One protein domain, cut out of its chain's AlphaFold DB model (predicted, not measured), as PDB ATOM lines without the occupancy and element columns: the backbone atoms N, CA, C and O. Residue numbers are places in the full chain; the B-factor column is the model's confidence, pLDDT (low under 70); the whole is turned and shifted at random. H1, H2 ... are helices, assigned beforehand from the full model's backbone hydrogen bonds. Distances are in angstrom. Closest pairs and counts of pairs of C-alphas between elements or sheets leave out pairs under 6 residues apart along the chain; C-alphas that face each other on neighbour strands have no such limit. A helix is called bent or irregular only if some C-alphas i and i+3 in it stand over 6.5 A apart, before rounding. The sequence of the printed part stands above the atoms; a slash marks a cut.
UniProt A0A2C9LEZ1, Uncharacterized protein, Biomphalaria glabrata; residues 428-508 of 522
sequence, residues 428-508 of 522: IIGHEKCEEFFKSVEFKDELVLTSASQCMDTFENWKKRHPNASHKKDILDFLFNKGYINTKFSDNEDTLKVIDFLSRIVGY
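This is residues 428 to 508 of the 522 residues of an uncharacterized protein of Biomphalaria glabrata (UniProt A0A2C9LEZ1). Four helices stand in an open arrangement with few contacts: H1 and H2 run side by side at one end, H3 crosses near the middle of the domain, about perpendicular to H1, and H4 stands at the far end, apart from the other three. The long loop of residues 482 to 494 joins H3 to H4. The printed part has 81 residues, with the named helices H1, H2, H3 and H4 in that order along the chain and no named strand; the class is all helix, with 47 residues in the helices. The whole is compact, with a radius of gyration of the C-alphas of 13.0 A, and its C-alphas span 33 by 31 by 20 A.

H1, residues 431 to 440, begins at C-alpha 431 (106.720, 135.076, 125.860) and is 15.1 A long from first to last C-alpha. It is irregular, but only just: C-alphas 432 and 435 are 6.7 A apart. H2, residues 452 to 465, is the longest helix with 14 residues and measures 19.9 A; it begins at C-alpha 452 (107.462, 130.059, 127.282). H3, residues 471 to 481, is 15.2 A long. H4, residues 495 to 506, is 16.1 A long and ends at C-alpha 506 (110.515, 130.742, 112.712).

H1 and H2 only just touch, with 3 pairs of C-alphas within 8 A, and H2 does so with residues 452 to 455 alone; the closest C-alphas are those of His 431 and Ala 452, 5.3 A apart. The two run the same way at a shallow tilt of 20 degrees. H1 and H3 also only just touch, with 3 such pairs, the closest being the C-alphas of Phe 437 and Phe 478 at 6.7 A. Their lines are about perpendicular, at 76 degrees. H2 and H3 are close but not clearly touching: their closest C-alphas, those of Lys 463 and His 471, are 7.3 A apart, and the helices run opposite ways at a steep tilt of 56 degrees. H4 is apart from H1, H2 and H3. In H2, H3 and H4 every O i to N i+4 pair is within hydrogen-bond range; in H1 it is 4 of 6.

The two C-alphas farthest apart are those of Glu 446 and Glu 493, at 35.2 A. The first and last printed C-alphas, of Ile 428 and Tyr 508, are 11.7 A apart. The printed part has no cut. The links from H1 to H2, of 11 residues, and from H3 to H4, of 13 residues, are long; the link from H2 to H3 is tight. The mean pLDDT of the printed part is 73.3, and residues 486 to 508, of which 495 to 506 belong to H4, are under 70.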
ATOM      1  N   ILE A 428     106.844 133.786 117.802       75.12
ATOM      2  CA  ILE A 428     106.661 134.992 116.982       75.12
ATOM      3  C   ILE A 428     106.445 136.237 117.847       75.12
ATOM      4  O   ILE A 428     107.043 137.280 117.585       75.12
ATOM      5  N   ILE A 429     105.576 136.155 118.858       79.06
ATOM      6  CA  ILE A 429     105.165 137.329 119.643       79.06
ATOM      7  C   ILE A 429     106.106 137.629 120.816       79.06
ATOM      8  O   ILE A 429     106.109 138.764 121.293       79.06
ATOM      9  N   GLY A 430     106.894 136.645 121.257       80.69
ATOM     10  CA  GLY A 430     107.664 136.691 122.500       80.69
ATOM     11  C   GLY A 430     106.824 136.273 123.713       80.69
ATOM     12  O   GLY A 430     105.628 136.554 123.800       80.69
ATOM     13  N   HIS A 431     107.435 135.588 124.681       79.69
ATOM     14  CA  HIS A 431     106.720 135.076 125.860       79.69
ATOM     15  C   HIS A 431     106.131 136.200 126.729       79.69
ATOM     16  O   HIS A 431     105.060 136.045 127.311       79.69
ATOM     17  N   GLU A 432     106.778 137.361 126.752       78.25
ATOM     18  CA  GLU A 432     106.330 138.569 127.439       78.25
ATOM     19  C   GLU A 432     104.989 139.107 126.911       78.25
ATOM     20  O   GLU A 432     104.262 139.781 127.638       78.25
ATOM     21  N   LYS A 433     104.611 138.772 125.670       83.75
ATOM     22  CA  LYS A 433     103.341 139.199 125.063       83.75
ATOM     23  C   LYS A 433     102.227 138.160 125.165       83.75
ATOM     24  O   LYS A 433     101.092 138.448 124.779       83.75
ATOM     25  N   CYS A 434     102.501 136.983 125.734       84.31
ATOM     26  CA  CYS A 434     101.465 135.993 126.031       84.31
ATOM     27  C   CYS A 434     100.374 136.569 126.945       84.31
ATOM     28  O   CYS A 434      99.207 136.212 126.817       84.31
ATOM     29  N   GLU A 435     100.729 137.466 127.870       83.62
ATOM     30  CA  GLU A 435      99.758 138.088 128.776       83.62
ATOM     31  C   GLU A 435      98.710 138.911 128.024       83.62
ATOM     32  O   GLU A 435      97.536 138.896 128.394       83.62
ATOM     33  N   GLU A 436      99.103 139.605 126.952       85.38
ATOM     34  CA  GLU A 436      98.157 140.331 126.102       85.38
ATOM     35  C   GLU A 436      97.196 139.379 125.393       85.38
ATOM     36  O   GLU A 436      96.003 139.675 125.307       85.38
ATOM     37  N   PHE A 437      97.700 138.232 124.923       85.06
ATOM     38  CA  PHE A 437      96.862 137.181 124.348       85.06
ATOM     39  C   PHE A 437      95.833 136.698 125.370       85.06
ATOM     40  O   PHE A 437      94.634 136.780 125.108       85.06
ATOM     41  N   PHE A 438      96.272 136.288 126.561       83.25
ATOM     42  CA  PHE A 438      95.368 135.764 127.587       83.25
ATOM     43  C   PHE A 438      94.340 136.798 128.063       83.25
ATOM     44  O   PHE A 438      93.171 136.456 128.238       83.25
ATOM     45  N   LYS A 439      94.725 138.076 128.173       84.44
ATOM     46  CA  LYS A 439      93.784 139.173 128.452       84.44
ATOM     47  C   LYS A 439      92.746 139.339 127.339       84.44
ATOM     48  O   LYS A 439      91.586 139.615 127.635       84.44
ATOM     49  N   SER A 440      93.139 139.158 126.075       83.50
ATOM     50  CA  SER A 440      92.235 139.296 124.923       83.50
ATOM     51  C   SER A 440      91.196 138.176 124.812       83.50
ATOM     52  O   SER A 440      90.101 138.424 124.319       83.50
ATOM     53  N   VAL A 441      91.496 136.980 125.332       81.50
ATOM     54  CA  VAL A 441      90.573 135.827 125.371       81.50
ATOM     55  C   VAL A 441      89.843 135.696 126.716       81.50
ATOM     56  O   VAL A 441      89.453 134.603 127.124       81.50
ATOM     57  N   GLU A 442      89.676 136.820 127.421       80.12
ATOM     58  CA  GLU A 442      88.958 136.942 128.699       80.12
ATOM     59  C   GLU A 442      89.517 136.101 129.862       80.12
ATOM     60  O   GLU A 442      88.799 135.777 130.816       80.12
ATOM     61  N   PHE A 443      90.812 135.785 129.858       76.19
ATOM     62  CA  PHE A 443      91.459 135.176 131.017       76.19
ATOM     63  C   PHE A 443      91.719 136.252 132.086       76.19
ATOM     64  O   PHE A 443      92.661 137.035 131.993       76.19
ATOM     65  N   LYS A 444      90.831 136.327 133.085       71.88
ATOM     66  CA  LYS A 444      90.782 137.416 134.087       71.88
ATOM     67  C   LYS A 444      91.788 137.305 135.239       71.88
ATOM     68  O   LYS A 444      91.822 138.201 136.079       71.88
ATOM     69  N   ASP A 445      92.571 136.233 135.306       74.44
ATOM     70  CA  ASP A 445      93.569 136.072 136.366       74.44
ATOM     71  C   ASP A 445      94.773 136.992 136.088       74.44
ATOM     72  O   ASP A 445      95.238 137.084 134.950       74.44
ATOM     73  N   GLU A 446      95.293 137.671 137.116       70.62
ATOM     74  CA  GLU A 446      96.582 138.369 137.022       70.62
ATOM     75  C   GLU A 446      97.681 137.333 136.760       70.62
ATOM     76  O   GLU A 446      98.099 136.586 137.646       70.62
ATOM     77  N   LEU A 447      98.113 137.255 135.505       76.12
ATOM     78  CA  LEU A 447      99.173 136.370 135.054       76.12
ATOM     79  C   LEU A 447     100.465 137.171 134.943       76.12
ATOM     80  O   LEU A 447     100.482 138.194 134.270       76.12
ATOM     81  N   VAL A 448     101.527 136.675 135.575       77.12
ATOM     82  CA  VAL A 448     102.903 137.108 135.311       77.12
ATOM     83  C   VAL A 448     103.606 135.949 134.616       77.12
ATOM     84  O   VAL A 448     103.907 134.934 135.251       77.12
ATOM     85  N   LEU A 449     103.816 136.066 133.304       81.06
ATOM     86  CA  LEU A 449     104.402 135.008 132.475       81.06
ATOM     87  C   LEU A 449     105.861 135.331 132.162       81.06
ATOM     88  O   LEU A 449     106.189 136.145 131.308       81.06
ATOM     89  N   THR A 450     106.758 134.643 132.857       79.62
ATOM     90  CA  THR A 450     108.216 134.849 132.796       79.62
ATOM     91  C   THR A 450     108.944 133.858 131.886       79.62
ATOM     92  O   THR A 450     110.170 133.872 131.808       79.62
ATOM     93  N   SER A 451     108.220 132.946 131.231       79.50
ATOM     94  CA  SER A 451     108.813 131.932 130.349       79.50
ATOM     95  C   SER A 451     107.799 131.347 129.363       79.50
ATOM     96  O   SER A 451     106.599 131.313 129.638       79.50
ATOM     97  N   ALA A 452     108.288 130.795 128.247       73.25
ATOM     98  CA  ALA A 452     107.462 130.059 127.282       73.25
ATOM     99  C   ALA A 452     106.759 128.840 127.912       73.25
ATOM    100  O   ALA A 452     105.605 128.558 127.599       73.25
ATOM    101  N   SER A 453     107.426 128.163 128.852       73.69
ATOM    102  CA  SER A 453     106.860 127.057 129.639       73.69
ATOM    103  C   SER A 453     105.611 127.505 130.414       73.69
ATOM    104  O   SER A 453     104.552 126.890 130.298       73.69
ATOM    105  N   GLN A 454     105.676 128.658 131.094       81.12
ATOM    106  CA  GLN A 454     104.516 129.239 131.781       81.12
ATOM    107  C   GLN A 454     103.402 129.677 130.819       81.12
ATOM    108  O   GLN A 454     102.226 129.533 131.163       81.12
ATOM    109  N   CYS A 455     103.730 130.169 129.617       80.94
ATOM    110  CA  CYS A 455     102.712 130.436 128.594       80.94
ATOM    111  C   CYS A 455     101.977 129.147 128.194       80.94
ATOM    112  O   CYS A 455     100.750 129.143 128.129       80.94
ATOM    113  N   MET A 456     102.704 128.046 127.968       81.12
ATOM    114  CA  MET A 456     102.117 126.751 127.598       81.12
ATOM    115  C   MET A 456     101.247 126.163 128.717       81.12
ATOM    116  O   MET A 456     100.149 125.680 128.447       81.12
ATOM    117  N   ASP A 457     101.686 126.245 129.974       80.31
ATOM    118  CA  ASP A 457     100.894 125.780 131.121       80.31
ATOM    119  C   ASP A 457      99.596 126.594 131.275       80.31
ATOM    120  O   ASP A 457      98.513 126.044 131.496       80.31
ATOM    121  N   THR A 458      99.684 127.916 131.104       83.00
ATOM    122  CA  THR A 458      98.523 128.819 131.123       83.00
ATOM    123  C   THR A 458      97.560 128.517 129.978       83.00
ATOM    124  O   THR A 458      96.348 128.463 130.189       83.00
ATOM    125  N   PHE A 459      98.086 128.232 128.791       84.00
ATOM    126  CA  PHE A 459      97.297 127.829 127.632       84.00
ATOM    127  C   PHE A 459      96.531 126.530 127.864       84.00
ATOM    128  O   PHE A 459      95.339 126.454 127.572       84.00
ATOM    129  N   GLU A 460      97.171 125.526 128.461       81.19
ATOM    130  CA  GLU A 460      96.499 124.276 128.817       81.19
ATOM    131  C   GLU A 460      95.383 124.491 129.846       81.19
ATOM    132  O   GLU A 460      94.339 123.836 129.782       81.19
ATOM    133  N   ASN A 461      95.574 125.417 130.786       81.44
ATOM    134  CA  ASN A 461      94.540 125.787 131.749       81.44
ATOM    135  C   ASN A 461      93.381 126.537 131.089       81.44
ATOM    136  O   ASN A 461      92.224 126.235 131.383       81.44
ATOM    137  N   TRP A 462      93.668 127.464 130.174       83.81
ATOM    138  CA  TRP A 462      92.654 128.135 129.365       83.81
ATOM    139  C   TRP A 462      91.844 127.124 128.546       83.81
ATOM    140  O   TRP A 462      90.620 127.087 128.669       83.81
ATOM    141  N   LYS A 463      92.510 126.190 127.857       82.88
ATOM    142  CA  LYS A 463      91.849 125.125 127.089       82.88
ATOM    143  C   LYS A 463      90.890 124.284 127.933       82.88
ATOM    144  O   LYS A 463      89.789 123.948 127.502       82.88
ATOM    145  N   LYS A 464      91.296 123.942 129.158       82.00
ATOM    146  CA  LYS A 464      90.449 123.194 130.101       82.00
ATOM    147  C   LYS A 464      89.244 124.001 130.583       82.00
ATOM    148  O   LYS A 464      88.191 123.413 130.812       82.00
ATOM    149  N   ARG A 465      89.392 125.317 130.769       81.00
ATOM    150  CA  ARG A 465      88.309 126.210 131.217       81.00
ATOM    151  C   ARG A 465      87.308 126.527 130.102       81.00
ATOM    152  O   ARG A 465      86.143 126.767 130.407       81.00
ATOM    153  N   HIS A 466      87.730 126.472 128.839       80.25
ATOM    154  CA  HIS A 466      86.909 126.841 127.682       80.25
ATOM    155  C   HIS A 466      86.780 125.702 126.652       80.25
ATOM    156  O   HIS A 466      87.046 125.915 125.475       80.25
ATOM    157  N   PRO A 467      86.302 124.496 127.019       77.06
ATOM    158  CA  PRO A 467      86.313 123.328 126.126       77.06
ATOM    159  C   PRO A 467      85.526 123.508 124.815       77.06
ATOM    160  O   PRO A 467      85.769 122.772 123.864       77.06
ATOM    161  N   ASN A 468      84.614 124.485 124.758       78.69
ATOM    162  CA  ASN A 468      83.787 124.793 123.587       78.69
ATOM    163  C   ASN A 468      84.338 125.946 122.723       78.69
ATOM    164  O   ASN A 468      83.712 126.292 121.724       78.69
ATOM    165  N   ALA A 469      85.448 126.582 123.111       77.81
ATOM    166  CA  ALA A 469      86.041 127.668 122.335       77.81
ATOM    167  C   ALA A 469      86.731 127.140 121.070       77.81
ATOM    168  O   ALA A 469      87.335 126.060 121.068       77.81
ATOM    169  N   SER A 470      86.693 127.935 119.995       81.81
ATOM    170  CA  SER A 470      87.504 127.684 118.802       81.81
ATOM    171  C   SER A 470      88.916 128.203 119.049       81.81
ATOM    172  O   SER A 470      89.358 129.182 118.457       81.81
ATOM    173  N   HIS A 471      89.637 127.539 119.954       80.38
ATOM    174  CA  HIS A 471      90.922 128.017 120.455       80.38
ATOM    175  C   HIS A 471      91.924 128.354 119.336       80.38
ATOM    176  O   HIS A 471      92.746 129.252 119.474       80.38
ATOM    177  N   LYS A 472      91.850 127.632 118.213       79.19
ATOM    178  CA  LYS A 472      92.683 127.851 117.030       79.19
ATOM    179  C   LYS A 472      92.375 129.205 116.406       79.19
ATOM    180  O   LYS A 472      93.286 129.991 116.163       79.19
ATOM    181  N   LYS A 473      91.089 129.467 116.175       80.88
ATOM    182  CA  LYS A 473      90.601 130.737 115.655       80.88
ATOM    183  C   LYS A 473      91.001 131.882 116.572       80.88
ATOM    184  O   LYS A 473      91.539 132.859 116.081       80.88
ATOM    185  N   ASP A 474      90.844 131.724 117.882       81.75
ATOM    186  CA  ASP A 474      91.193 132.769 118.851       81.75
ATOM    187  C   ASP A 474      92.691 133.128 118.801       81.75
ATOM    188  O   ASP A 474      93.058 134.303 118.840       81.75
ATOM    189  N   ILE A 475      93.572 132.128 118.658       80.12
ATOM    190  CA  ILE A 475      95.018 132.348 118.480       80.12
ATOM    191  C   ILE A 475      95.299 133.089 117.169       80.12
ATOM    192  O   ILE A 475      96.064 134.054 117.159       80.12
ATOM    193  N   LEU A 476      94.695 132.655 116.063       78.50
ATOM    194  CA  LEU A 476      94.928 133.249 114.746       78.50
ATOM    195  C   LEU A 476      94.353 134.661 114.638       78.50
ATOM    196  O   LEU A 476      95.033 135.549 114.127       78.50
ATOM    197  N   ASP A 477      93.157 134.892 115.172       79.62
ATOM    198  CA  ASP A 477      92.526 136.206 115.242       79.62
ATOM    199  C   ASP A 477      93.366 137.152 116.104       79.62
ATOM    200  O   ASP A 477      93.566 138.302 115.719       79.62
ATOM    201  N   PHE A 478      93.936 136.691 117.223       82.06
ATOM    202  CA  PHE A 478      94.870 137.507 118.003       82.06
ATOM    203  C   PHE A 478      96.118 137.877 117.197       82.06
ATOM    204  O   PHE A 478      96.481 139.055 117.135       82.06
ATOM    205  N   LEU A 479      96.764 136.890 116.568       77.94
ATOM    206  CA  LEU A 479      97.958 137.123 115.756       77.94
ATOM    207  C   LEU A 479      97.674 138.105 114.612       77.94
ATOM    208  O   LEU A 479      98.476 139.007 114.366       77.94
ATOM    209  N   PHE A 480      96.527 137.965 113.952       79.81
ATOM    210  CA  PHE A 480      96.097 138.827 112.856       79.81
ATOM    211  C   PHE A 480      95.755 140.242 113.338       79.81
ATOM    212  O   PHE A 480      96.298 141.220 112.828       79.81
ATOM    213  N   ASN A 481      94.921 140.374 114.373       80.75
ATOM    214  CA  ASN A 481      94.479 141.671 114.899       80.75
ATOM    215  C   ASN A 481      95.635 142.504 115.467       80.75
ATOM    216  O   ASN A 481      95.569 143.732 115.480       80.75
ATOM    217  N   LYS A 482      96.695 141.847 115.944       83.25
ATOM    218  CA  LYS A 482      97.916 142.504 116.426       83.25
ATOM    219  C   LYS A 482      98.954 142.748 115.324       83.25
ATOM    220  O   LYS A 482      99.994 143.334 115.615       83.25
ATOM    221  N   GLY A 483      98.685 142.328 114.087       79.50
ATOM    222  CA  GLY A 483      99.577 142.514 112.939       79.50
ATOM    223  C   GLY A 483     100.820 141.620 112.956       79.50
ATOM    224  O   GLY A 483     101.802 141.939 112.291       79.50
ATOM    225  N   TYR A 484     100.811 140.518 113.714       71.56
ATOM    226  CA  TYR A 484     101.897 139.530 113.693       71.56
ATOM    227  C   TYR A 484     101.856 138.654 112.436       71.56
ATOM    228  O   TYR A 484     102.883 138.117 112.025       71.56
ATOM    229  N   ILE A 485     100.676 138.517 111.826       73.62
ATOM    230  CA  ILE A 485     100.459 137.842 110.544       73.62
ATOM    231  C   ILE A 485      99.548 138.709 109.662       73.62
ATOM    232  O   ILE A 485      98.594 139.303 110.157       73.62
ATOM    233  N   ASN A 486      99.829 138.770 108.356       67.56
ATOM    234  CA  ASN A 486      99.113 139.648 107.411       67.56
ATOM    235  C   ASN A 486      97.986 138.945 106.634       67.56
ATOM    236  O   ASN A 486      97.238 139.595 105.907       67.56
ATOM    237  N   THR A 487      97.854 137.628 106.774       66.25
ATOM    238  CA  THR A 487      96.862 136.814 106.063       66.25
ATOM    239  C   THR A 487      95.826 136.257 107.023       66.25
ATOM    240  O   THR A 487      96.162 135.665 108.048       66.25
ATOM    241  N   LYS A 488      94.552 136.432 106.665       62.59
ATOM    242  CA  LYS A 488      93.419 135.862 107.389       62.59
ATOM    243  C   LYS A 488      93.203 134.426 106.916       62.59
ATOM    244  O   LYS A 488      92.961 134.202 105.734       62.59
ATOM    245  N   PHE A 489      93.310 133.470 107.829       60.81
ATOM    246  CA  PHE A 489      93.107 132.048 107.543       60.81
ATOM    247  C   PHE A 489      91.658 131.643 107.842       60.81
ATOM    248  O   PHE A 489      91.031 132.216 108.735       60.81
ATOM    249  N   SER A 490      91.113 130.682 107.089       55.78
ATOM    250  CA  SER A 490      89.764 130.145 107.329       55.78
ATOM    251  C   SER A 490      89.808 128.902 108.229       55.78
ATOM    252  O   SER A 490      90.813 128.192 108.269       55.78
ATOM    253  N   ASP A 491      88.720 128.629 108.960       55.62
ATOM    254  CA  ASP A 491      88.709 127.666 110.075       55.62
ATOM    255  C   ASP A 491      89.021 126.197 109.679       55.62
ATOM    256  O   ASP A 491      89.495 125.443 110.530       55.62
ATOM    257  N   ASN A 492      88.830 125.778 108.415       50.31
ATOM    258  CA  ASN A 492      88.739 124.344 108.073       50.31
ATOM    259  C   ASN A 492      89.759 123.759 107.072       50.31
ATOM    260  O   ASN A 492      89.836 122.535 107.004       50.31
ATOM    261  N   GLU A 493      90.563 124.540 106.338       46.72
ATOM    262  CA  GLU A 493      91.451 123.970 105.289       46.72
ATOM    263  C   GLU A 493      92.942 124.355 105.408       46.72
ATOM    264  O   GLU A 493      93.783 123.900 104.635       46.72
ATOM    265  N   ASP A 494      93.308 125.152 106.416       56.25
ATOM    266  CA  ASP A 494      94.599 125.849 106.431       56.25
ATOM    267  C   ASP A 494      95.517 125.506 107.614       56.25
ATOM    268  O   ASP A 494      96.538 126.157 107.770       56.25
ATOM    269  N   THR A 495      95.255 124.480 108.432       53.97
ATOM    270  CA  THR A 495      96.159 124.105 109.552       53.97
ATOM    271  C   THR A 495      97.598 123.903 109.095       53.97
ATOM    272  O   THR A 495      98.527 124.480 109.650       53.97
ATOM    273  N   LEU A 496      97.781 123.091 108.054       53.19
ATOM    274  CA  LEU A 496      99.098 122.784 107.513       53.19
ATOM    275  C   LEU A 496      99.706 123.999 106.809       53.19
ATOM    276  O   LEU A 496     100.905 124.198 106.923       53.19
ATOM    277  N   LYS A 497      98.896 124.853 106.163       61.50
ATOM    278  CA  LYS A 497      99.373 126.104 105.543       61.50
ATOM    279  C   LYS A 497      99.774 127.146 106.584       61.50
ATOM    280  O   LYS A 497     100.752 127.846 106.382       61.50
ATOM    281  N   VAL A 498      99.055 127.222 107.700       61.72
ATOM    282  CA  VAL A 498      99.359 128.066 108.858       61.72
ATOM    283  C   VAL A 498     100.615 127.558 109.546       61.72
ATOM    284  O   VAL A 498     101.510 128.346 109.803       61.72
ATOM    285  N   ILE A 499     100.738 126.258 109.815       56.94
ATOM    286  CA  ILE A 499     101.938 125.688 110.445       56.94
ATOM    287  C   ILE A 499     103.148 125.821 109.521       56.94
ATOM    288  O   ILE A 499     104.211 126.213 109.987       56.94
ATOM    289  N   ASP A 500     103.005 125.551 108.224       62.22
ATOM    290  CA  ASP A 500     104.051 125.780 107.223       62.22
ATOM    291  C   ASP A 500     104.428 127.271 107.166       62.22
ATOM    292  O   ASP A 500     105.596 127.618 107.292       62.22
ATOM    293  N   PHE A 501     103.453 128.180 107.123       65.25
ATOM    294  CA  PHE A 501     103.689 129.625 107.160       65.25
ATOM    295  C   PHE A 501     104.405 130.082 108.442       65.25
ATOM    296  O   PHE A 501     105.438 130.747 108.373       65.25
ATOM    297  N   LEU A 502     103.907 129.692 109.616       63.69
ATOM    298  CA  LEU A 502     104.496 130.034 110.912       63.69
ATOM    299  C   LEU A 502     105.880 129.385 111.082       63.69
ATOM    300  O   LEU A 502     106.793 130.019 111.601       63.69
ATOM    301  N   SER A 503     106.082 128.151 110.618       56.97
ATOM    302  CA  SER A 503     107.388 127.478 110.677       56.97
ATOM    303  C   SER A 503     108.413 128.108 109.729       56.97
ATOM    304  O   SER A 503     109.572 128.249 110.117       56.97
ATOM    305  N   ARG A 504     107.995 128.589 108.551       62.16
ATOM    306  CA  ARG A 504     108.835 129.408 107.657       62.16
ATOM    307  C   ARG A 504     109.237 130.737 108.298       62.16
ATOM    308  O   ARG A 504     110.376 131.154 108.124       62.16
ATOM    309  N   ILE A 505     108.345 131.370 109.066       58.69
ATOM    310  CA  ILE A 505     108.673 132.576 109.848       58.69
ATOM    311  C   ILE A 505     109.706 132.263 110.942       58.69
ATOM    312  O   ILE A 505     110.590 133.071 111.195       58.69
ATOM    313  N   VAL A 506     109.627 131.098 111.588       52.28
ATOM    314  CA  VAL A 506     110.515 130.742 112.712       52.28
ATOM    315  C   VAL A 506     111.880 130.181 112.244       52.28
ATOM    316  O   VAL A 506     112.869 130.302 112.963       52.28
ATOM    317  N   GLY A 507     111.988 129.631 111.028       41.19
ATOM    318  CA  GLY A 507     113.196 128.987 110.469       41.19
ATOM    319  C   GLY A 507     114.181 129.867 109.664       41.19
ATOM    320  O   GLY A 507     114.767 129.377 108.704       41.19
ATOM    321  N   TYR A 508     114.360 131.146 110.012       35.59
ATOM    322  CA  TYR A 508     115.039 132.211 109.230       35.59
ATOM    323  C   TYR A 508     116.337 131.879 108.444       35.59
ATOM    324  O   TYR A 508     117.250 131.232 108.964       35.59
TER     325      TYR A 508